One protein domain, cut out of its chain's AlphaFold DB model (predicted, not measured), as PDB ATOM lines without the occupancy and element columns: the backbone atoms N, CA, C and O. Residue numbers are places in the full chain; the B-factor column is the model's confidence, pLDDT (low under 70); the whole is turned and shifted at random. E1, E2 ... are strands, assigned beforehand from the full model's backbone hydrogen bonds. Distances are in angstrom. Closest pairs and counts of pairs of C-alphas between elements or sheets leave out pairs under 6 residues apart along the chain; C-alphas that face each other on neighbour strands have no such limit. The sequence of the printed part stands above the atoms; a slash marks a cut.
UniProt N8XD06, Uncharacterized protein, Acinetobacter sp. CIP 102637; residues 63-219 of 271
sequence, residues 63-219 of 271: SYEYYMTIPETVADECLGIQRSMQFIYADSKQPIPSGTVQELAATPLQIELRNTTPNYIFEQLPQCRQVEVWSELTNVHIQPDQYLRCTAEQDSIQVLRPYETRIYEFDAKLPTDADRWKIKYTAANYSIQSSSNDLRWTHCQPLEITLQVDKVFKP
ATOM      1  N   SER A  63      24.618  -6.495  18.482       82.88
ATOM      2  CA  SER A  63      24.276  -6.878  17.110       82.88
ATOM      3  C   SER A  63      22.772  -6.766  16.881       82.88
ATOM      4  O   SER A  63      21.968  -7.373  17.594       82.88
ATOM      5  N   TYR A  64      22.394  -6.011  15.856       86.62
ATOM      6  CA  TYR A  64      21.024  -5.915  15.374       86.62
ATOM      7  C   TYR A  64      20.940  -6.469  13.960       86.62
ATOM      8  O   TYR A  64      21.819  -6.213  13.140       86.62
ATOM      9  N   GLU A  65      19.852  -7.170  13.679       90.88
ATOM     10  CA  GLU A  65      19.491  -7.621  12.340       90.88
ATOM     11  C   GLU A  65      18.204  -6.926  11.908       90.88
ATOM     12  O   GLU A  65      17.347  -6.595  12.735       90.88
ATOM     13  N   TYR A  66      18.072  -6.695  10.608       91.62
ATOM     14  CA  TYR A  66      16.911  -6.046  10.019       91.62
ATOM     15  C   TYR A  66      16.176  -7.067   9.169       91.62
ATOM     16  O   TYR A  66      16.802  -7.776   8.386       91.62
ATOM     17  N   TYR A  67      14.862  -7.143   9.325       92.69
ATOM     18  CA  TYR A  67      14.017  -8.082   8.601       92.69
ATOM     19  C   TYR A  67      12.946  -7.317   7.840       92.69
ATOM     20  O   TYR A  67      12.341  -6.399   8.387       92.69
ATOM     21  N   MET A  68      12.702  -7.698   6.590       93.31
ATOM     22  CA  MET A  68      11.590  -7.186   5.799       93.31
ATOM     23  C   MET A  68      10.445  -8.195   5.773       93.31
ATOM     24  O   MET A  68      10.666  -9.394   5.592       93.31
ATOM     25  N   THR A  69       9.218  -7.696   5.905       95.12
ATOM     26  CA  THR A  69       8.006  -8.477   5.636       95.12
ATOM     27  C   THR A  69       7.533  -8.188   4.215       95.12
ATOM     28  O   THR A  69       7.258  -7.035   3.877       95.12
ATOM     29  N   ILE A  70       7.434  -9.229   3.385       96.06
ATOM     30  CA  ILE A  70       7.010  -9.112   1.987       96.06
ATOM     31  C   ILE A  70       5.533  -8.688   1.925       96.06
ATOM     32  O   ILE A  70       4.675  -9.405   2.452       96.06
ATOM     33  N   PRO A  71       5.206  -7.544   1.298       96.88
ATOM     34  CA  PRO A  71       3.828  -7.088   1.173       96.88
ATOM     35  C   PRO A  71       3.048  -7.878   0.118       96.88
ATOM     36  O   PRO A  71       3.598  -8.673  -0.644       96.88
ATOM     37  N   GLU A  72       1.740  -7.645   0.064       97.56
ATOM     38  CA  GLU A  72       0.904  -8.151  -1.024       97.56
ATOM     39  C   GLU A  72       1.285  -7.513  -2.365       97.56
ATOM     40  O   GLU A  72       1.760  -6.378  -2.432       97.56
ATOM     41  N   THR A  73       1.050  -8.255  -3.449       97.56
ATOM     42  CA  THR A  73       1.139  -7.706  -4.804       97.56
ATOM     43  C   THR A  73       0.126  -6.582  -4.957       97.56
ATOM     44  O   THR A  73      -1.055  -6.757  -4.657       97.56
ATOM     45  N   VAL A  74       0.578  -5.443  -5.470       97.94
ATOM     46  CA  VAL A  74      -0.302  -4.327  -5.819       97.94
ATOM     47  C   VAL A  74      -0.507  -4.316  -7.320       97.94
ATOM     48  O   VAL A  74       0.434  -4.545  -8.082       97.94
ATOM     49  N   ALA A  75      -1.734  -4.061  -7.754       97.56
ATOM     50  CA  ALA A  75      -2.057  -3.952  -9.162       97.56
ATOM     51  C   ALA A  75      -3.188  -2.955  -9.385       97.56
ATOM     52  O   ALA A  75      -4.070  -2.798  -8.539       97.56
ATOM     53  N   ASP A  76      -3.175  -2.313 -10.545       96.62
ATOM     54  CA  ASP A  76      -4.280  -1.496 -11.013       96.62
ATOM     55  C   ASP A  76      -4.424  -1.551 -12.536       96.62
ATOM     56  O   ASP A  76      -3.641  -2.184 -13.251       96.62
ATOM     57  N   GLU A  77      -5.479  -0.909 -13.027       95.56
ATOM     58  CA  GLU A  77      -5.712  -0.730 -14.449       95.56
ATOM     59  C   GLU A  77      -6.094   0.724 -14.726       95.56
ATOM     60  O   GLU A  77      -6.990   1.282 -14.088       95.56
ATOM     61  N   CYS A  78      -5.422   1.346 -15.691       91.94
ATOM     62  CA  CYS A  78      -5.716   2.706 -16.118       91.94
ATOM     63  C   CYS A  78      -5.491   2.859 -17.620       91.94
ATOM     64  O   CYS A  78      -4.453   2.465 -18.139       91.94
ATOM     65  N   LEU A  79      -6.460   3.450 -18.328       92.00
ATOM     66  CA  LEU A  79      -6.366   3.738 -19.767       92.00
ATOM     67  C   LEU A  79      -6.014   2.503 -20.635       92.00
ATOM     68  O   LEU A  79      -5.370   2.629 -21.674       92.00
ATOM     69  N   GLY A  80      -6.428   1.303 -20.209       92.94
ATOM     70  CA  GLY A  80      -6.075   0.053 -20.887       92.94
ATOM     71  C   GLY A  80      -4.620  -0.384 -20.677       92.94
ATOM     72  O   GLY A  80      -4.057  -1.100 -21.501       92.94
ATOM     73  N   ILE A  81      -4.002   0.054 -19.583       95.75
ATOM     74  CA  ILE A  81      -2.725  -0.450 -19.084       95.75
ATOM     75  C   ILE A  81      -2.997  -1.132 -17.754       95.75
ATOM     76  O   ILE A  81      -3.467  -0.485 -16.821       95.75
ATOM     77  N   GLN A  82      -2.679  -2.416 -17.665       97.56
ATOM     78  CA  GLN A  82      -2.612  -3.136 -16.399       97.56
ATOM     79  C   GLN A  82      -1.206  -2.989 -15.834       97.56
ATOM     80  O   GLN A  82      -0.231  -3.209 -16.552       97.56
ATOM     81  N   ARG A  83      -1.098  -2.591 -14.570       97.00
ATOM     82  CA  ARG A  83       0.182  -2.360 -13.902       97.00
ATOM     83  C   ARG A  83       0.226  -3.180 -12.630       97.00
ATOM     84  O   ARG A  83      -0.767  -3.217 -11.910       97.00
ATOM     85  N   SER A  84       1.355  -3.807 -12.332       98.00
ATOM     86  CA  SER A  84       1.539  -4.523 -11.071       98.00
ATOM     87  C   SER A  84       2.951  -4.373 -10.520       98.00
ATOM     88  O   SER A  84       3.909  -4.162 -11.265       98.00
ATOM     89  N   MET A  85       3.068  -4.466  -9.194       97.94
ATOM     90  CA  MET A  85       4.341  -4.561  -8.486       97.94
ATOM     91  C   MET A  85       4.329  -5.727  -7.507       97.94
ATOM     92  O   MET A  85       3.397  -5.874  -6.712       97.94
ATOM     93  N   GLN A  86       5.391  -6.526  -7.542       97.44
ATOM     94  CA  GLN A  86       5.569  -7.679  -6.664       97.44
ATOM     95  C   GLN A  86       7.053  -7.958  -6.420       97.44
ATOM     96  O   GLN A  86       7.886  -7.752  -7.303       97.44
ATOM     97  N   PHE A  87       7.391  -8.450  -5.232       96.19
ATOM     98  CA  PHE A  87       8.747  -8.916  -4.950       96.19
ATOM     99  C   PHE A  87       8.965 -10.305  -5.544       96.19
ATOM    100  O   PHE A  87       8.077 -11.159  -5.482       96.19
ATOM    101  N   ILE A  88      10.153 -10.530  -6.100       95.81
ATOM    102  CA  ILE A  88      10.540 -11.801  -6.713       95.81
ATOM    103  C   ILE A  88      11.862 -12.305  -6.141       95.81
ATOM    104  O   ILE A  88      12.722 -11.529  -5.725       95.81
ATOM    105  N   TYR A  89      12.051 -13.621  -6.154       93.25
ATOM    106  CA  TYR A  89      13.360 -14.199  -5.873       93.25
ATOM    107  C   TYR A  89      14.343 -13.845  -6.993       93.25
ATOM    108  O   TYR A  89      14.026 -14.001  -8.174       93.25
ATOM    109  N   ALA A  90      15.558 -13.429  -6.625       90.75
ATOM    110  CA  ALA A  90      16.583 -13.023  -7.585       90.75
ATOM    111  C   ALA A  90      16.926 -14.126  -8.601       90.75
ATOM    112  O   ALA A  90      17.054 -13.827  -9.789       90.75
ATOM    113  N   ASP A  91      16.998 -15.381  -8.147       91.31
ATOM    114  CA  ASP A  91      17.408 -16.519  -8.975       91.31
ATOM    115  C   ASP A  91      16.260 -17.088  -9.815       91.31
ATOM    116  O   ASP A  91      16.391 -17.275 -11.023       91.31
ATOM    117  N   SER A  92      15.115 -17.382  -9.188       94.38
ATOM    118  CA  SER A  92      14.007 -18.080  -9.859       94.38
ATOM    119  C   SER A  92      13.056 -17.147 -10.608       94.38
ATOM    120  O   SER A  92      12.219 -17.622 -11.383       94.38
ATOM    121  N   LYS A  93      13.148 -15.836 -10.344       93.50
ATOM    122  CA  LYS A  93      12.222 -14.799 -10.824       93.50
ATOM    123  C   LYS A  93      10.754 -15.082 -10.485       93.50
ATOM    124  O   LYS A  93       9.854 -14.501 -11.081       93.50
ATOM    125  N   GLN A  94      10.500 -15.986  -9.536       96.12
ATOM    126  CA  GLN A  94       9.154 -16.299  -9.069       96.12
ATOM    127  C   GLN A  94       8.720 -15.302  -7.991       96.12
ATOM    128  O   GLN A  94       9.576 -14.860  -7.215       96.12
ATOM    129  N   PRO A  95       7.414 -14.986  -7.898       96.56
ATOM    130  CA  PRO A  95       6.878 -14.154  -6.829       96.56
ATOM    131  C   PRO A  95       7.220 -14.721  -5.451       96.56
ATOM    132  O   PRO A  95       7.080 -15.925  -5.214       96.56
ATOM    133  N   ILE A  96       7.631 -13.848  -4.537       95.88
ATOM    134  CA  ILE A  96       7.785 -14.204  -3.129       95.88
ATOM    135  C   ILE A  96       6.397 -14.144  -2.475       95.88
ATOM    136  O   ILE A  96       5.704 -13.136  -2.632       95.88
ATOM    137  N   PRO A  97       5.960 -15.184  -1.741       96.94
ATOM    138  CA  PRO A  97       4.672 -15.158  -1.054       96.94
ATOM    139  C   PRO A  97       4.565 -13.985  -0.072       96.94
ATOM    140  O   PRO A  97       5.505 -13.710   0.682       96.94
ATOM    141  N   SER A  98       3.407 -13.323  -0.037       96.88
ATOM    142  CA  SER A  98       3.143 -12.252   0.928       96.88
ATOM    143  C   SER A  98       3.219 -12.768   2.368       96.88
ATOM    144  O   SER A  98       2.934 -13.930   2.659       96.88
ATOM    145  N   GLY A  99       3.660 -11.903   3.279       95.75
ATOM    146  CA  GLY A  99       3.898 -12.248   4.680       95.75
ATOM    147  C   GLY A  99       5.186 -13.037   4.933       95.75
ATOM    148  O   GLY A  99       5.519 -13.271   6.093       95.75
ATOM    149  N   THR A 100       5.937 -13.421   3.893       95.94
ATOM    150  CA  THR A 100       7.285 -13.982   4.070       95.94
ATOM    151  C   THR A 100       8.162 -12.961   4.793       95.94
ATOM    152  O   THR A 100       8.213 -11.796   4.399       95.94
ATOM    153  N   VAL A 101       8.852 -13.399   5.845       94.38
ATOM    154  CA  VAL A 101       9.818 -12.583   6.588       94.38
ATOM    155  C   VAL A 101      11.217 -13.046   6.212       94.38
ATOM    156  O   VAL A 101      11.527 -14.232   6.321       94.38
ATOM    157  N   GLN A 102      12.059 -12.119   5.773       91.75
ATOM    158  CA  GLN A 102      13.439 -12.400   5.383       91.75
ATOM    159  C   GLN A 102      14.372 -11.294   5.864       91.75
ATOM    160  O   GLN A 102      13.931 -10.174   6.115       91.75
ATOM    161  N   GLU A 103      15.655 -11.608   6.013       90.62
ATOM    162  CA  GLU A 103      16.670 -10.601   6.318       90.62
ATOM    163  C   GLU A 103      16.666  -9.507   5.238       90.62
ATOM    164  O   GLU A 103      16.430  -9.783   4.057       90.62
ATOM    165  N   LEU A 104      16.887  -8.257   5.650       85.56
ATOM    166  CA  LEU A 104      16.924  -7.103   4.765       85.56
ATOM    167  C   LEU A 104      18.144  -7.197   3.843       85.56
ATOM    168  O   LEU A 104      19.222  -6.678   4.127       85.56
ATOM    169  N   ALA A 105      17.945  -7.859   2.715       79.94
ATOM    170  CA  ALA A 105      18.869  -7.909   1.601       79.94
ATOM    171  C   ALA A 105      18.267  -7.180   0.396       79.94
ATOM    172  O   ALA A 105      17.054  -6.957   0.321       79.94
ATOM    173  N   ALA A 106      19.118  -6.831  -0.574       78.44
ATOM    174  CA  ALA A 106      18.655  -6.337  -1.864       78.44
ATOM    175  C   ALA A 106      17.719  -7.385  -2.489       78.44
ATOM    176  O   ALA A 106      18.159  -8.452  -2.912       78.44
ATOM    177  N   THR A 107      16.421  -7.085  -2.485       85.62
ATOM    178  CA  THR A 107      15.370  -7.987  -2.958       85.62
ATOM    179  C   THR A 107      14.754  -7.370  -4.206       85.62
ATOM    180  O   THR A 107      14.226  -6.256  -4.115       85.62
ATOM    181  N   PRO A 108      14.824  -8.041  -5.369       92.69
ATOM    182  CA  PRO A 108      14.305  -7.475  -6.603       92.69
ATOM    183  C   PRO A 108      12.790  -7.267  -6.540       92.69
ATOM    184  O   PRO A 108      12.019  -8.164  -6.182       92.69
ATOM    185  N   LEU A 109      12.366  -6.071  -6.931       94.25
ATOM    186  CA  LEU A 109      10.982  -5.716  -7.191       94.25
ATOM    187  C   LEU A 109      10.730  -5.817  -8.696       94.25
ATOM    188  O   LEU A 109      11.402  -5.159  -9.490       94.25
ATOM    189  N   GLN A 110       9.742  -6.611  -9.088       96.56
ATOM    190  CA  GLN A 110       9.264  -6.676 -10.459       96.56
ATOM    191  C   GLN A 110       8.123  -5.677 -10.647       96.56
ATOM    192  O   GLN A 110       7.169  -5.670  -9.867       96.56
ATOM    193  N   ILE A 111       8.205  -4.869 -11.702       96.62
ATOM    194  CA  ILE A 111       7.136  -3.975 -12.148       96.62
ATOM    195  C   ILE A 111       6.695  -4.447 -13.530       96.62
ATOM    196  O   ILE A 111       7.491  -4.420 -14.469       96.62
ATOM    197  N   GLU A 112       5.449  -4.887 -13.667       97.38
ATOM    198  CA  GLU A 112       4.883  -5.321 -14.944       97.38
ATOM    199  C   GLU A 112       3.880  -4.288 -15.453       97.38
ATOM    200  O   GLU A 112       2.985  -3.856 -14.729       97.38
ATOM    201  N   LEU A 113       4.028  -3.902 -16.718       97.25
ATOM    202  CA  LEU A 113       3.094  -3.065 -17.455       97.25
ATOM    203  C   LEU A 113       2.578  -3.849 -18.649       97.25
ATOM    204  O   LEU A 113       3.355  -4.282 -19.499       97.25
ATOM    205  N   ARG A 114       1.266  -3.977 -18.768       97.94
ATOM    206  CA  ARG A 114       0.622  -4.667 -19.877       97.94
ATOM    207  C   ARG A 114      -0.352  -3.740 -20.571       97.94
ATOM    208  O   ARG A 114      -1.362  -3.346 -19.997       97.94
ATOM    209  N   ASN A 115      -0.086  -3.441 -21.837       97.06
ATOM    210  CA  ASN A 115      -1.071  -2.809 -22.703       97.06
ATOM    211  C   ASN A 115      -2.157  -3.839 -23.038       97.06
ATOM    212  O   ASN A 115      -1.868  -4.889 -23.604       97.06
ATOM    213  N   THR A 116      -3.407  -3.566 -22.688       97.19
ATOM    214  CA  THR A 116      -4.553  -4.444 -22.973       97.19
ATOM    215  C   THR A 116      -5.318  -4.021 -24.226       97.19
ATOM    216  O   THR A 116      -6.345  -4.612 -24.558       97.19
ATOM    217  N   THR A 117      -4.815  -3.019 -24.951       95.31
ATOM    218  CA  THR A 117      -5.485  -2.395 -26.095       95.31
ATOM    219  C   THR A 117      -4.769  -2.682 -27.423       95.31
ATOM    220  O   THR A 117      -3.568  -2.974 -27.444       95.31
ATOM    221  N   PRO A 118      -5.470  -2.534 -28.567       94.62
ATOM    222  CA  PRO A 118      -4.856  -2.594 -29.893       94.62
ATOM    223  C   PRO A 118      -4.102  -1.310 -30.287       94.62
ATOM    224  O   PRO A 118      -3.621  -1.221 -31.415       94.62
ATOM    225  N   ASN A 119      -4.020  -0.308 -29.408       92.50
ATOM    226  CA  ASN A 119      -3.423   0.991 -29.708       92.50
ATOM    227  C   ASN A 119      -2.035   1.121 -29.076       92.50
ATOM    228  O   ASN A 119      -1.735   0.477 -28.073       92.50
ATOM    229  N   TYR A 120      -1.193   1.987 -29.641       92.94
ATOM    230  CA  TYR A 120       0.025   2.420 -28.961       92.94
ATOM    231  C   TYR A 120      -0.334   3.286 -27.758       92.94
ATOM    232  O   TYR A 120      -1.181   4.180 -27.863       92.94
ATOM    233  N   ILE A 121       0.346   3.034 -26.644       93.62
ATOM    234  CA  ILE A 121       0.207   3.820 -25.425       93.62
ATOM    235  C   ILE A 121       1.536   4.498 -25.121       93.62
ATOM    236  O   ILE A 121       2.589   3.863 -25.120       93.62
ATOM    237  N   PHE A 122       1.474   5.797 -24.874       92.88
ATOM    238  CA  PHE A 122       2.608   6.638 -24.531       92.88
ATOM    239  C   PHE A 122       2.593   6.865 -23.027       92.88
ATOM    240  O   PHE A 122       1.575   7.266 -22.472       92.88
ATOM    241  N   GLU A 123       3.718   6.611 -22.382       92.88
ATOM    242  CA  GLU A 123       3.942   6.778 -20.955       92.88
ATOM    243  C   GLU A 123       4.936   7.916 -20.746       92.88
ATOM    244  O   GLU A 123       6.018   7.909 -21.332       92.88
ATOM    245  N   GLN A 124       4.588   8.893 -19.914       91.69
ATOM    246  CA  GLN A 124       5.494   9.971 -19.531       91.69
ATOM    247  C   GLN A 124       6.111   9.669 -18.165       91.69
ATOM    248  O   GLN A 124       5.412   9.533 -17.159       91.69
ATOM    249  N   LEU A 125       7.439   9.610 -18.138       90.25
ATOM    250  CA  LEU A 125       8.246   9.404 -16.944       90.25
ATOM    251  C   LEU A 125       8.900  10.723 -16.521       90.25
ATOM    252  O   LEU A 125       9.784  11.221 -17.238       90.25
ATOM    253  N   PRO A 126       8.505  11.281 -15.366       88.00
ATOM    254  CA  PRO A 126       8.998  12.573 -14.925       88.00
ATOM    255  C   PRO A 126      10.494  12.515 -14.616       88.00
ATOM    256  O   PRO A 126      10.961  11.597 -13.937       88.00
ATOM    257  N   GLN A 127      11.263  13.492 -15.104       86.94
ATOM    258  CA  GLN A 127      12.714  13.596 -14.845       86.94
ATOM    259  C   GLN A 127      13.528  12.337 -15.199       86.94
ATOM    260  O   GLN A 127      14.637  12.147 -14.686       86.94
ATOM    261  N   CYS A 128      12.982  11.472 -16.061       86.75
ATOM    262  CA  CYS A 128      13.553  10.174 -16.423       86.75
ATOM    263  C   CYS A 128      13.748   9.227 -15.228       86.75
ATOM    264  O   CYS A 128      14.614   8.354 -15.238       86.75
ATOM    265  N   ARG A 129      12.913   9.384 -14.193       85.62
ATOM    266  CA  ARG A 129      12.879   8.512 -13.016       85.62
ATOM    267  C   ARG A 129      11.678   7.605 -13.111       85.62
ATOM    268  O   ARG A 129      10.572   8.106 -13.248       85.62
ATOM    269  N   GLN A 130      11.895   6.299 -13.008       87.25
ATOM    270  CA  GLN A 130      10.826   5.296 -13.014       87.25
ATOM    271  C   GLN A 130      10.329   4.956 -11.612       87.25
ATOM    272  O   GLN A 130       9.153   4.654 -11.433       87.25
ATOM    273  N   VAL A 131      11.229   4.989 -10.630       89.88
ATOM    274  CA  VAL A 131      10.949   4.550  -9.267       89.88
ATOM    275  C   VAL A 131      11.469   5.576  -8.274       89.88
ATOM    276  O   VAL A 131      12.564   6.116  -8.439       89.88
ATOM    277  N   GLU A 132      10.688   5.813  -7.229       89.12
ATOM    278  CA  GLU A 132      11.096   6.570  -6.052       89.12
ATOM    279  C   GLU A 132      10.878   5.738  -4.789       89.12
ATOM    280  O   GLU A 132       9.916   4.972  -4.700       89.12
ATOM    281  N   VAL A 133      11.763   5.908  -3.806       90.00
ATOM    282  CA  VAL A 133      11.715   5.175  -2.538       90.00
ATOM    283  C   VAL A 133      11.681   6.168  -1.385       90.00
ATOM    284  O   VAL A 133      12.523   7.058  -1.300       90.00
ATOM    285  N   TRP A 134      10.709   6.016  -0.495       90.25
ATOM    286  CA  TRP A 134      10.441   6.953   0.589       90.25
ATOM    287  C   TRP A 134      10.282   6.205   1.905       90.25
ATOM    288  O   TRP A 134       9.638   5.159   1.953       90.25
ATOM    289  N   SER A 135      10.823   6.764   2.977       89.62
ATOM    290  CA  SER A 135      10.471   6.366   4.338       89.62
ATOM    291  C   SER A 135       9.223   7.140   4.778       89.62
ATOM    292  O   SER A 135       9.173   8.367   4.653       89.62
ATOM    293  N   GLU A 136       8.210   6.434   5.288       88.19
ATOM    294  CA  GLU A 136       6.975   7.059   5.777       88.19
ATOM    295  C   GLU A 136       7.191   7.781   7.117       88.19
ATOM    296  O   GLU A 136       6.571   8.819   7.350       88.19
ATOM    297  N   LEU A 137       8.071   7.279   7.991       84.69
ATOM    298  CA  LEU A 137       8.294   7.883   9.308       84.69
ATOM    299  C   LEU A 137       9.245   9.084   9.252       84.69
ATOM    300  O   LEU A 137       8.970  10.128   9.845       84.69
ATOM    301  N   THR A 138      10.373   8.947   8.555       79.88
ATOM    302  CA  THR A 138      11.445   9.959   8.550       79.88
ATOM    303  C   THR A 138      11.349  10.937   7.381       79.88
ATOM    304  O   THR A 138      12.049  11.950   7.380       79.88
ATOM    305  N   ASN A 139      10.476  10.673   6.399       80.19
ATOM    306  CA  ASN A 139      10.386  11.413   5.132       80.19
ATOM    307  C   ASN A 139      11.707  11.435   4.340       80.19
ATOM    308  O   ASN A 139      11.924  12.311   3.498       80.19
ATOM    309  N   VAL A 140      12.606  10.480   4.594       81.31
ATOM    310  CA  VAL A 140      13.824  10.318   3.800       81.31
ATOM    311  C   VAL A 140      13.440   9.811   2.415       81.31
ATOM    312  O   VAL A 140      12.822   8.756   2.272       81.31
ATOM    313  N   HIS A 141      13.828  10.569   1.391       81.38
ATOM    314  CA  HIS A 141      13.679  10.189  -0.008       81.38
ATOM    315  C   HIS A 141      15.003   9.637  -0.532       81.38
ATOM    316  O   HIS A 141      16.023  10.333  -0.547       81.38
ATOM    317  N   ILE A 142      14.972   8.386  -0.977       75.31
ATOM    318  CA  ILE A 142      16.123   7.689  -1.531       75.31
ATOM    319  C   ILE A 142      16.004   7.702  -3.036       75.31
ATOM    320  O   ILE A 142      15.015   7.280  -3.634       75.31
ATOM    321  N   GLN A 143      17.073   8.182  -3.641       67.44
ATOM    322  CA  GLN A 143      17.257   8.137  -5.070       67.44
ATOM    323  C   GLN A 143      18.155   6.939  -5.357       67.44
ATOM    324  O   GLN A 143      19.265   6.919  -4.832       67.44
ATOM    325  N   PRO A 144      17.705   5.955  -6.151       67.38
ATOM    326  CA  PRO A 144      18.545   4.823  -6.511       67.38
ATOM    327  C   PRO A 144      19.866   5.309  -7.119       67.38
ATOM    328  O   PRO A 144      19.874   6.250  -7.909       67.38
ATOM    329  N   ASP A 145      20.985   4.677  -6.784       58.81
ATOM    330  CA  ASP A 145      22.316   5.220  -7.096       58.81
ATOM    331  C   ASP A 145      22.650   5.268  -8.608       58.81
ATOM    332  O   ASP A 145      23.685   5.813  -8.993       58.81
ATOM    333  N   GLN A 146      21.814   4.682  -9.483       59.38
ATOM    334  CA  GLN A 146      22.151   4.389 -10.885       59.38
ATOM    335  C   GLN A 146      20.994   4.593 -11.885       59.38
ATOM    336  O   GLN A 146      20.672   3.691 -12.654       59.38
ATOM    337  N   TYR A 147      20.376   5.777 -11.933       66.19
ATOM    338  CA  TYR A 147      19.444   6.126 -13.019       66.19
ATOM    339  C   TYR A 147      19.945   7.293 -13.874       66.19
ATOM    340  O   TYR A 147      20.604   8.220 -13.395       66.19
ATOM    341  N   LEU A 148      19.597   7.250 -15.164       69.31
ATOM    342  CA  LEU A 148      19.739   8.391 -16.061       69.31
ATOM    343  C   LEU A 148      18.857   9.528 -15.545       69.31
ATOM    344  O   LEU A 148      17.661   9.348 -15.335       69.31
ATOM    345  N   ARG A 149      19.446  10.704 -15.336       73.06
ATOM    346  CA  ARG A 149      18.716  11.892 -14.887       73.06
ATOM    347  C   ARG A 149      18.534  12.810 -16.076       73.06
ATOM    348  O   ARG A 149      19.516  13.182 -16.716       73.06
ATOM    349  N   CYS A 150      17.297  13.192 -16.343       82.25
ATOM    350  CA  CYS A 150      17.039  14.281 -17.267       82.25
ATOM    351  C   CYS A 150      17.229  15.624 -16.555       82.25
ATOM    352  O   CYS A 150      17.190  15.692 -15.318       82.25
ATOM    353  N   THR A 151      17.515  16.688 -17.311       82.19
ATOM    354  CA  THR A 151      17.620  18.023 -16.710       82.19
ATOM    355  C   THR A 151      16.276  18.421 -16.102       82.19
ATOM    356  O   THR A 151      15.244  17.822 -16.414       82.19
ATOM    357  N   ALA A 152      16.267  19.429 -15.226       71.81
ATOM    358  CA  ALA A 152      15.010  19.968 -14.715       71.81
ATOM    359  C   ALA A 152      14.049  20.255 -15.890       71.81
ATOM    360  O   ALA A 152      14.495  20.743 -16.929       71.81
ATOM    361  N   GLU A 153      12.772  19.895 -15.722       78.88
ATOM    362  CA  GLU A 153      11.686  20.083 -16.707       78.88
ATOM    363  C   GLU A 153      11.724  19.172 -17.948       78.88
ATOM    364  O   GLU A 153      10.888  19.316 -18.837       78.88
ATOM    365  N   GLN A 154      12.649  18.212 -18.014       85.62
ATOM    366  CA  GLN A 154      12.645  17.190 -19.059       85.62
ATOM    367  C   GLN A 154      12.051  15.876 -18.558       85.62
ATOM    368  O   GLN A 154      12.490  15.330 -17.546       85.62
ATOM    369  N   ASP A 155      11.128  15.329 -19.341       87.81
ATOM    370  CA  ASP A 155      10.539  14.015 -19.118       87.81
ATOM    371  C   ASP A 155      10.939  13.065 -20.245       87.81
ATOM    372  O   ASP A 155      11.131  13.483 -21.391       87.81
ATOM    373  N   SER A 156      11.029  11.770 -19.943       89.19
ATOM    374  CA  SER A 156      11.155  10.751 -20.987       89.19
ATOM    375  C   SER A 156       9.785  10.212 -21.355       89.19
ATOM    376  O   SER A 156       8.987   9.899 -20.476       89.19
ATOM    377  N   ILE A 157       9.548  10.039 -22.652       90.62
ATOM    378  CA  ILE A 157       8.364   9.349 -23.158       90.62
ATOM    379  C   ILE A 157       8.763   7.931 -23.544       90.62
ATOM    380  O   ILE A 157       9.670   7.733 -24.354       90.62
ATOM    381  N   GLN A 158       8.068   6.954 -22.981       91.19
ATOM    382  CA  GLN A 158       8.144   5.564 -23.395       91.19
ATOM    383  C   GLN A 158       6.902   5.171 -24.184       91.19
ATOM    384  O   GLN A 158       5.827   5.730 -24.002       91.19
ATOM    385  N   VAL A 159       7.049   4.191 -25.075       93.12
ATOM    386  CA  VAL A 159       5.949   3.702 -25.912       93.12
ATOM    387  C   VAL A 159       5.733   2.220 -25.643       93.12
ATOM    388  O   VAL A 159       6.671   1.435 -25.774       93.12
ATOM    389  N   LEU A 160       4.510   1.840 -25.282       94.56
ATOM    390  CA  LEU A 160       4.034   0.461 -25.189       94.56
ATOM    391  C   LEU A 160       3.288   0.110 -26.479       94.56
ATOM    392  O   LEU A 160       2.322   0.782 -26.856       94.56
ATOM    393  N   ARG A 161       3.727  -0.945 -27.173       95.50
ATOM    394  CA  ARG A 161       3.044  -1.425 -28.381       95.50
ATOM    395  C   ARG A 161       1.702  -2.074 -28.032       95.50
ATOM    396  O   ARG A 161       1.505  -2.476 -26.882       95.50
ATOM    397  N   PRO A 162       0.789  -2.207 -29.011       96.31
ATOM    398  CA  PRO A 162      -0.435  -2.982 -28.843       96.31
ATOM    399  C   PRO A 162      -0.158  -4.353 -28.225       96.31
ATOM    400  O   PRO A 162       0.689  -5.093 -28.729       96.31
ATOM    401  N   TYR A 163      -0.869  -4.680 -27.146       96.75
ATOM    402  CA  TYR A 163      -0.748  -5.957 -26.430       96.75
ATOM    403  C   TYR A 163       0.653  -6.307 -25.891       96.75
ATOM    404  O   TYR A 163       0.925  -7.469 -25.590       96.75
ATOM    405  N   GLU A 164       1.555  -5.328 -25.770       96.50
ATOM    406  CA  GLU A 164       2.879  -5.535 -25.185       96.50
ATOM    407  C   GLU A 164       2.799  -5.682 -23.664       96.50
ATOM    408  O   GLU A 164       2.139  -4.890 -22.990       96.50
ATOM    409  N   THR A 165       3.545  -6.654 -23.136       97.62
ATOM    410  CA  THR A 165       3.925  -6.710 -21.723       97.62
ATOM    411  C   THR A 165       5.378  -6.269 -21.591       97.62
ATOM    412  O   THR A 165       6.268  -6.849 -22.216       97.62
ATOM    413  N   ARG A 166       5.618  -5.244 -20.775       96.25
ATOM    414  CA  ARG A 166       6.939  -4.744 -20.402       96.25
ATOM    415  C   ARG A 166       7.179  -5.015 -18.929       96.25
ATOM    416  O   ARG A 166       6.319  -4.740 -18.102       96.25
ATOM    417  N   ILE A 167       8.354  -5.541 -18.615       96.00
ATOM    418  CA  ILE A 167       8.740  -5.909 -17.256       96.00
ATOM    419  C   ILE A 167      10.019  -5.153 -16.907       96.00
ATOM    420  O   ILE A 167      10.979  -5.180 -17.678       96.00
ATOM    421  N   TYR A 168      10.022  -4.500 -15.751       92.94
ATOM    422  CA  TYR A 168      11.209  -3.922 -15.134       92.94
ATOM    423  C   TYR A 168      11.566  -4.705 -13.876       92.94
ATOM    424  O   TYR A 168      10.682  -5.145 -13.142       92.94
ATOM    425  N   GLU A 169      12.861  -4.827 -13.613       92.69
ATOM    426  CA  GLU A 169      13.386  -5.326 -12.347       92.69
ATOM    427  C   GLU A 169      14.128  -4.185 -11.652       92.69
ATOM    428  O   GLU A 169      14.966  -3.513 -12.258       92.69
ATOM    429  N   PHE A 170      13.784  -3.947 -10.391       89.06
ATOM    430  CA  PHE A 170      14.361  -2.907  -9.557       89.06
ATOM    431  C   PHE A 170      14.947  -3.524  -8.289       89.06
ATOM    432  O   PHE A 170      14.214  -4.022  -7.436       89.06
ATOM    433  N   ASP A 171      16.267  -3.452  -8.139       86.50
ATOM    434  CA  ASP A 171      16.943  -3.888  -6.919       86.50
ATOM    435  C   ASP A 171      16.778  -2.829  -5.825       86.50
ATOM    436  O   ASP A 171      17.530  -1.851  -5.742       86.50
ATOM    437  N   ALA A 172      15.776  -3.024  -4.968       74.56
ATOM    438  CA  ALA A 172      15.499  -2.128  -3.857       74.56
ATOM    439  C   ALA A 172      16.583  -2.263  -2.772       74.56
ATOM    440  O   ALA A 172      16.506  -3.110  -1.883       74.56
ATOM    441  N   LYS A 173      17.609  -1.407  -2.832       78.50
ATOM    442  CA  LYS A 173      18.612  -1.257  -1.769       78.50
ATOM    443  C   LYS A 173      18.066  -0.349  -0.667       78.50
ATOM    444  O   LYS A 173      18.324   0.853  -0.649       78.50
ATOM    445  N   LEU A 174      17.256  -0.919   0.217       80.19
ATOM    446  CA  LEU A 174      16.692  -0.186   1.346       80.19
ATOM    447  C   LEU A 174      17.752   0.015   2.445       80.19
ATOM    448  O   LEU A 174      18.542  -0.897   2.695       80.19
ATOM    449  N   PRO A 175      17.797   1.179   3.119       78.00
ATOM    450  CA  PRO A 175      18.669   1.384   4.262       78.00
ATOM    451  C   PRO A 175      18.317   0.435   5.397       78.00
ATOM    452  O   PRO A 175      17.153   0.099   5.608       78.00
ATOM    453  N   THR A 176      19.329   0.073   6.181       81.62
ATOM    454  CA  THR A 176      19.179  -0.687   7.424       81.62
ATOM    455  C   THR A 176      18.585   0.200   8.519       81.62
ATOM    456  O   THR A 176      19.276   0.611   9.458       81.62
ATOM    457  N   ASP A 177      17.312   0.548   8.366       84.00
ATOM    458  CA  ASP A 177      16.534   1.304   9.337       84.00
ATOM    459  C   ASP A 177      15.148   0.680   9.515       84.00
ATOM    460  O   ASP A 177      14.548   0.188   8.556       84.00
ATOM    461  N   ALA A 178      14.666   0.675  10.757       87.38
ATOM    462  CA  ALA A 178      13.358   0.125  11.089       87.38
ATOM    463  C   ALA A 178      12.282   1.150  10.746       87.38
ATOM    464  O   ALA A 178      12.089   2.124  11.474       87.38
ATOM    465  N   ASP A 179      11.605   0.934   9.626       91.06
ATOM    466  CA  ASP A 179      10.631   1.872   9.092       91.06
ATOM    467  C   ASP A 179       9.654   1.183   8.130       91.06
ATOM    468  O   ASP A 179       9.841   0.041   7.701       91.06
ATOM    469  N   ARG A 180       8.618   1.926   7.756       92.56
ATOM    470  CA  ARG A 180       7.748   1.655   6.625       92.56
ATOM    471  C   ARG A 180       8.315   2.329   5.389       92.56
ATOM    472  O   ARG A 180       8.363   3.556   5.293       92.56
ATOM    473  N   TRP A 181       8.712   1.511   4.426       92.00
ATOM    474  CA  TRP A 181       9.261   1.971   3.160       92.00
ATOM    475  C   TRP A 181       8.206   1.875   2.070       92.00
ATOM    476  O   TRP A 181       7.584   0.832   1.876       92.00
ATOM    477  N   LYS A 182       8.029   2.966   1.336       93.56
ATOM    478  CA  LYS A 182       7.142   3.068   0.185       93.56
ATOM    479  C   LYS A 182       7.969   3.134  -1.088       93.56
ATOM    480  O   LYS A 182       8.834   3.999  -1.225       93.56
ATOM    481  N   ILE A 183       7.668   2.251  -2.030       93.44
ATOM    482  CA  ILE A 183       8.245   2.245  -3.371       93.44
ATOM    483  C   ILE A 183       7.145   2.640  -4.355       93.44
ATOM    484  O   ILE A 183       6.062   2.054  -4.365       93.44
ATOM    485  N   LYS A 184       7.417   3.658  -5.167       93.44
ATOM    486  CA  LYS A 184       6.453   4.271  -6.079       93.44
ATOM    487  C   LYS A 184       6.928   4.155  -7.513       93.44
ATOM    488  O   LYS A 184       8.014   4.638  -7.828       93.44
ATOM    489  N   TYR A 185       6.088   3.606  -8.384       93.50
ATOM    490  CA  TYR A 185       6.251   3.735  -9.826       93.50
ATOM    491  C   TYR A 185       5.710   5.099 -10.275       93.50
ATOM    492  O   TYR A 185       4.536   5.420 -10.085       93.50
ATOM    493  N   THR A 186       6.585   5.939 -10.819       90.31
ATOM    494  CA  THR A 186       6.344   7.385 -10.995       90.31
ATOM    495  C   THR A 186       5.507   7.736 -12.221       90.31
ATOM    496  O   THR A 186       5.010   8.861 -12.311       90.31
ATOM    497  N   ALA A 187       5.350   6.809 -13.169       90.06
ATOM    498  CA  ALA A 187       4.592   7.041 -14.388       90.06
ATOM    499  C   ALA A 187       3.105   7.253 -14.075       90.06
ATOM    500  O   ALA A 187       2.347   6.305 -13.831       90.06
ATOM    501  N   ALA A 188       2.688   8.514 -14.102       89.06
ATOM    502  CA  ALA A 188       1.324   8.920 -13.795       89.06
ATOM    503  C   ALA A 188       0.571   9.460 -15.015       89.06
ATOM    504  O   ALA A 188      -0.645   9.557 -14.968       89.06
ATOM    505  N   ASN A 189       1.250   9.808 -16.109       92.50
ATOM    506  CA  ASN A 189       0.601  10.398 -17.278       92.50
ATOM    507  C   ASN A 189       0.729   9.467 -18.483       92.50
ATOM    508  O   ASN A 189       1.836   9.108 -18.889       92.50
ATOM    509  N   TYR A 190      -0.415   9.124 -19.073       93.50
ATOM    510  CA  TYR A 190      -0.498   8.230 -20.223       93.50
ATOM    511  C   TYR A 190      -1.314   8.849 -21.347       93.50
ATOM    512  O   TYR A 190      -2.261   9.598 -21.106       93.50
ATOM    513  N   SER A 191      -0.979   8.529 -22.589       91.81
ATOM    514  CA  SER A 191      -1.725   8.984 -23.756       91.81
ATOM    515  C   SER A 191      -1.942   7.842 -24.736       91.81
ATOM    516  O   SER A 191      -1.073   6.996 -24.927       91.81
ATOM    517  N   ILE A 192      -3.105   7.835 -25.378       88.81
ATOM    518  CA  ILE A 192      -3.382   6.989 -26.537       88.81
ATOM    519  C   ILE A 192      -3.360   7.904 -27.754       88.81
ATOM    520  O   ILE A 192      -4.007   8.955 -27.755       88.81
ATOM    521  N   GLN A 193      -2.652   7.507 -28.809       73.12
ATOM    522  CA  GLN A 193      -2.664   8.255 -30.063       73.12
ATOM    523  C   GLN A 193      -4.029   8.117 -30.748       73.12
ATOM    524  O   GLN A 193      -4.271   7.211 -31.541       73.12
ATOM    525  N   SER A 194      -4.933   9.043 -30.441       58.72
ATOM    526  CA  SER A 194      -6.235   9.172 -31.087       58.72
ATOM    527  C   SER A 194      -6.145  10.215 -32.204       58.72
ATOM    528  O   SER A 194      -6.610  11.339 -32.049       58.72
ATOM    529  N   SER A 195      -5.566   9.834 -33.347       55.31
ATOM    530  CA  SER A 195      -5.429  10.647 -34.573       55.31
ATOM    531  C   SER A 195      -4.540  11.904 -34.472       55.31
ATOM    532  O   SER A 195      -4.248  12.431 -33.404       55.31
ATOM    533  N   SER A 196      -4.004  12.317 -35.620       56.25
ATOM    534  CA  SER A 196      -2.903  13.271 -35.778       56.25
ATOM    535  C   SER A 196      -3.237  14.678 -35.267       56.25
ATOM    536  O   SER A 196      -3.899  15.434 -35.977       56.25
ATOM    537  N   ASN A 197      -2.791  15.013 -34.050       57.62
ATOM    538  CA  ASN A 197      -2.065  16.251 -33.689       57.62
ATOM    539  C   ASN A 197      -2.224  16.675 -32.218       57.62
ATOM    540  O   ASN A 197      -1.469  17.537 -31.788       57.62
ATOM    541  N   ASP A 198      -3.088  16.032 -31.426       64.19
ATOM    542  CA  ASP A 198      -3.239  16.350 -29.997       64.19
ATOM    543  C   ASP A 198      -3.024  15.106 -29.121       64.19
ATOM    544  O   ASP A 198      -3.945  14.326 -28.865       64.19
ATOM    545  N   LEU A 199      -1.793  14.923 -28.627       72.38
ATOM    546  CA  LEU A 199      -1.504  13.983 -27.538       72.38
ATOM    547  C   LEU A 199      -2.174  14.501 -26.260       72.38
ATOM    548  O   LEU A 199      -1.653  15.376 -25.568       72.38
ATOM    549  N   ARG A 200      -3.362  13.976 -25.954       84.81
ATOM    550  CA  ARG A 200      -4.042  14.236 -24.684       84.81
ATOM    551  C   ARG A 200      -3.515  13.285 -23.622       84.81
ATOM    552  O   ARG A 200      -3.661  12.070 -23.750       84.81
ATOM    553  N   TRP A 201      -2.923  13.851 -22.579       90.00
ATOM    554  CA  TRP A 201      -2.450  13.104 -21.422       90.00
ATOM    555  C   TRP A 201      -3.594  12.876 -20.440       90.00
ATOM    556  O   TRP A 201      -4.325  13.799 -20.083       90.00
ATOM    557  N   THR A 202      -3.739  11.631 -20.011       91.94
ATOM    558  CA  THR A 202      -4.634  11.211 -18.938       91.94
ATOM    559  C   THR A 202      -3.797  10.909 -17.711       91.94
ATOM    560  O   THR A 202      -2.817  10.167 -17.793       91.94
ATOM    561  N   HIS A 203      -4.192  11.487 -16.582       93.44
ATOM    562  CA  HIS A 203      -3.537  11.251 -15.307       93.44
ATOM    563  C   HIS A 203      -4.116  10.002 -14.629       93.44
ATOM    564  O   HIS A 203      -5.320   9.914 -14.392       93.44
ATOM    565  N   CYS A 204      -3.245   9.062 -14.302       92.19
ATOM    566  CA  CYS A 204      -3.495   7.872 -13.508       92.19
ATOM    567  C   CYS A 204      -2.861   8.057 -12.130       92.19
ATOM    568  O   CYS A 204      -1.840   8.733 -11.989       92.19
ATOM    569  N   GLN A 205      -3.433   7.414 -11.112       91.75
ATOM    570  CA  GLN A 205      -2.769   7.374  -9.813       91.75
ATOM    571  C   GLN A 205      -1.416   6.661  -9.952       91.75
ATOM    572  O   GLN A 205      -1.308   5.703 -10.724       91.75
ATOM    573  N   PRO A 206      -0.365   7.119  -9.264       90.00
ATOM    574  CA  PRO A 206       0.875   6.364  -9.193       90.00
ATOM    575  C   PRO A 206       0.638   4.994  -8.555       90.00
ATOM    576  O   PRO A 206      -0.132   4.881  -7.603       90.00
ATOM    577  N   LEU A 207       1.313   3.964  -9.064       95.06
ATOM    578  CA  LEU A 207       1.286   2.646  -8.440       95.06
ATOM    579  C   LEU A 207       2.292   2.654  -7.280       95.06
ATOM    580  O   LEU A 207       3.444   3.055  -7.462       95.06
ATOM    581  N   GLU A 208       1.870   2.226  -6.093       95.56
ATOM    582  CA  GLU A 208       2.672   2.285  -4.865       95.56
ATOM    583  C   GLU A 208       2.594   0.956  -4.109       95.56
ATOM    584  O   GLU A 208       1.516   0.381  -3.976       95.56
ATOM    585  N   ILE A 209       3.732   0.486  -3.593       95.75
ATOM    586  CA  ILE A 209       3.832  -0.680  -2.712       95.75
ATOM    587  C   ILE A 209       4.552  -0.275  -1.423       95.75
ATOM    588  O   ILE A 209       5.581   0.403  -1.465       95.75
ATOM    589  N   THR A 210       4.007  -0.671  -0.273       95.31
ATOM    590  CA  THR A 210       4.570  -0.350   1.048       95.31
ATOM    591  C   THR A 210       5.003  -1.631   1.739       95.31
ATOM    592  O   THR A 210       4.236  -2.588   1.789       95.31
ATOM    593  N   LEU A 211       6.208  -1.640   2.304       93.31
ATOM    594  CA  LEU A 211       6.757  -2.756   3.070       93.31
ATOM    595  C   LEU A 211       7.188  -2.308   4.475       93.31
ATOM    596  O   LEU A 211       7.481  -1.134   4.707       93.31
ATOM    597  N   GLN A 212       7.243  -3.264   5.398       93.75
ATOM    598  CA  GLN A 212       7.671  -3.056   6.780       93.75
ATOM    599  C   GLN A 212       9.079  -3.623   6.966       93.75
ATOM    600  O   GLN A 212       9.330  -4.769   6.581       93.75
ATOM    601  N   VAL A 213       9.971  -2.837   7.572       93.06
ATOM    602  CA  VAL A 213      11.291  -3.280   8.028       93.06
ATOM    603  C   VAL A 213      11.352  -3.196   9.546       93.06
ATOM    604  O   VAL A 213      11.170  -2.128  10.128       93.06
ATOM    605  N   ASP A 214      11.654  -4.321  10.182       92.69
ATOM    606  CA  ASP A 214      11.737  -4.450  11.629       92.69
ATOM    607  C   ASP A 214      13.181  -4.690  12.068       92.69
ATOM    608  O   ASP A 214      13.943  -5.416  11.427       92.69
ATOM    609  N   LYS A 215      13.561  -4.086  13.196       92.81
ATOM    610  CA  LYS A 215      14.878  -4.258  13.816       92.81
ATOM    611  C   LYS A 215      14.782  -5.250  14.965       92.81
ATOM    612  O   LYS A 215      14.067  -5.019  15.938       92.81
ATOM    613  N   VAL A 216      15.551  -6.328  14.874       90.06
ATOM    614  CA  VAL A 216      15.588  -7.412  15.856       90.06
ATOM    615  C   VAL A 216      16.938  -7.408  16.563       90.06
ATOM    616  O   VAL A 216      17.994  -7.400  15.932       90.06
ATOM    617  N   PHE A 217      16.911  -7.410  17.894       88.06
ATOM    618  CA  PHE A 217      18.115  -7.547  18.710       88.06
ATOM    619  C   PHE A 217      18.592  -9.002  18.717       88.06
ATOM    620  O   PHE A 217      17.813  -9.916  19.000       88.06
ATOM    621  N   LYS A 218      19.882  -9.214  18.451       81.94
ATOM    622  CA  LYS A 218      20.541 -10.510  18.608       81.94
ATOM    623  C   LYS A 218      21.498 -10.435  19.795       81.94
ATOM    624  O   LYS A 218      22.566  -9.836  19.663       81.94
ATOM    625  N   PRO A 219      21.161 -11.043  20.944       72.69
ATOM    626  CA  PRO A 219      22.134 -11.198  22.012       72.69
ATOM    627  C   PRO A 219      23.266 -12.107  21.524       72.69
ATOM    628  O   PRO A 219      23.010 -13.164  20.940       72.69
TER     629      PRO A 219
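Overview. This is residues 63 to 219 of the 271 residues of an uncharacterized protein of Acinetobacter sp. CIP 102637 (UniProt N8XD06). Two layers of strands make a loose sandwich, only partly face to face: the sheet E2, E3, E5, E9 is one layer, and over it, end to end, lie the beginning of E12 with E10 and E7, and then the small sheet E8, E6, E11. At one end of the long axis E12 runs on from this second layer to pair with E1, with E4 beside E1; at the other end is the loop around Ser 196. The printed part has 157 residues with no named helix and twelve named strands, E1 to E12 in order, in three antiparallel sheets: E4, E1, E12, E10, E7; E2, E3, E5, E9; and E8, E6, E11. The class is all strand, though 76 of the 157 residues, under half, are in named elements. The whole is compact, with a radius of gyration of the C-alphas of 17.3 A, and only just elongated, spanning 68 by 34 by 23 A.

Along the chain. Start in the largest sheet with the longest strand, E12, residues 207 to 218: find C-alpha 207 at (1.286, 2.646, -8.440) and follow it 35.7 A to C-alpha 218 at (20.541, -10.510, 18.608). In the same sheet look for E1, residues 63 to 69, 20.0 A long from C-alpha 63 at (24.276, -6.878, 17.110), then E4, residues 101 to 103, 7.1 A, E10, residues 180 to 185, 16.6 A, and E7, residues 131 to 135, 13.7 A. The second sheet has E2, residues 74 to 78, 13.6 A, E3, residues 81 to 87, 20.1 A, E5, residues 107 to 115, 26.2 A, and E9, residues 165 to 172, 21.8 A. The third has E8, residues 156 to 160, 13.2 A, E6, residues 121 to 125, 13.0 A, and E11, residues 189 to 192, 10.6 A.

Arrangement. In the largest sheet E4 and E7 are the edge strands, and the sheet is strongly twisted. E12 is staggered: look at residues 207 to 212 for its pairing with E10, where N 183 and O 209 are 2.8 A apart, and at residues 212 to 218 for its pairing with E1, where N 67 and O 214 are 2.9 A apart. N 68 of E1 and O 102 of E4 are within hydrogen-bond range at 2.8 A, and so are N 134 of E7 and O 182 of E10, also at 2.8 A. In the second sheet E2 and E3 form a hairpin, with N 76 and O 83 at 2.9 A; N 84 and O 112 of E3 and E5 are 2.9 A apart, and N 111 and O 168 of E5 and E9 are 2.9 A apart. Between these two sheets, the closest C-alphas of E2 and E12, Val 74 and Ile 209, are 6.3 A apart, and those of E3 and E12, Met 85 and Ile 209, 7.0 A. E3 and E10 are near each other, with 5 pairs of C-alphas within 10 A. In the third sheet N 123 and O 158 of E6 and E8 are 2.8 A apart, as are N 122 and O 191 of E6 and E11. The closest C-alphas of E5 and E8 are those of Asn 115 and Leu 160, at 6.6 A. E3 and E6 are only just apart, at 8.2 A.

Size, cuts and confidence. The two C-alphas farthest apart are those of Ser 196 and Pro 219, at 67.6 A. The printed part has no cut. The links E3 to E4, E7 to E8 and E11 to E12 are long, with 13, 20 and 14 residues. Within them, residues 141 to 142 pair with residues 133 to 134 of E7, and residues 202 to 203 with residues 189 to 190 of E11. The mean pLDDT of the printed part is 88.6; look for values under 70 at residues 143 to 148 and 194 to 198.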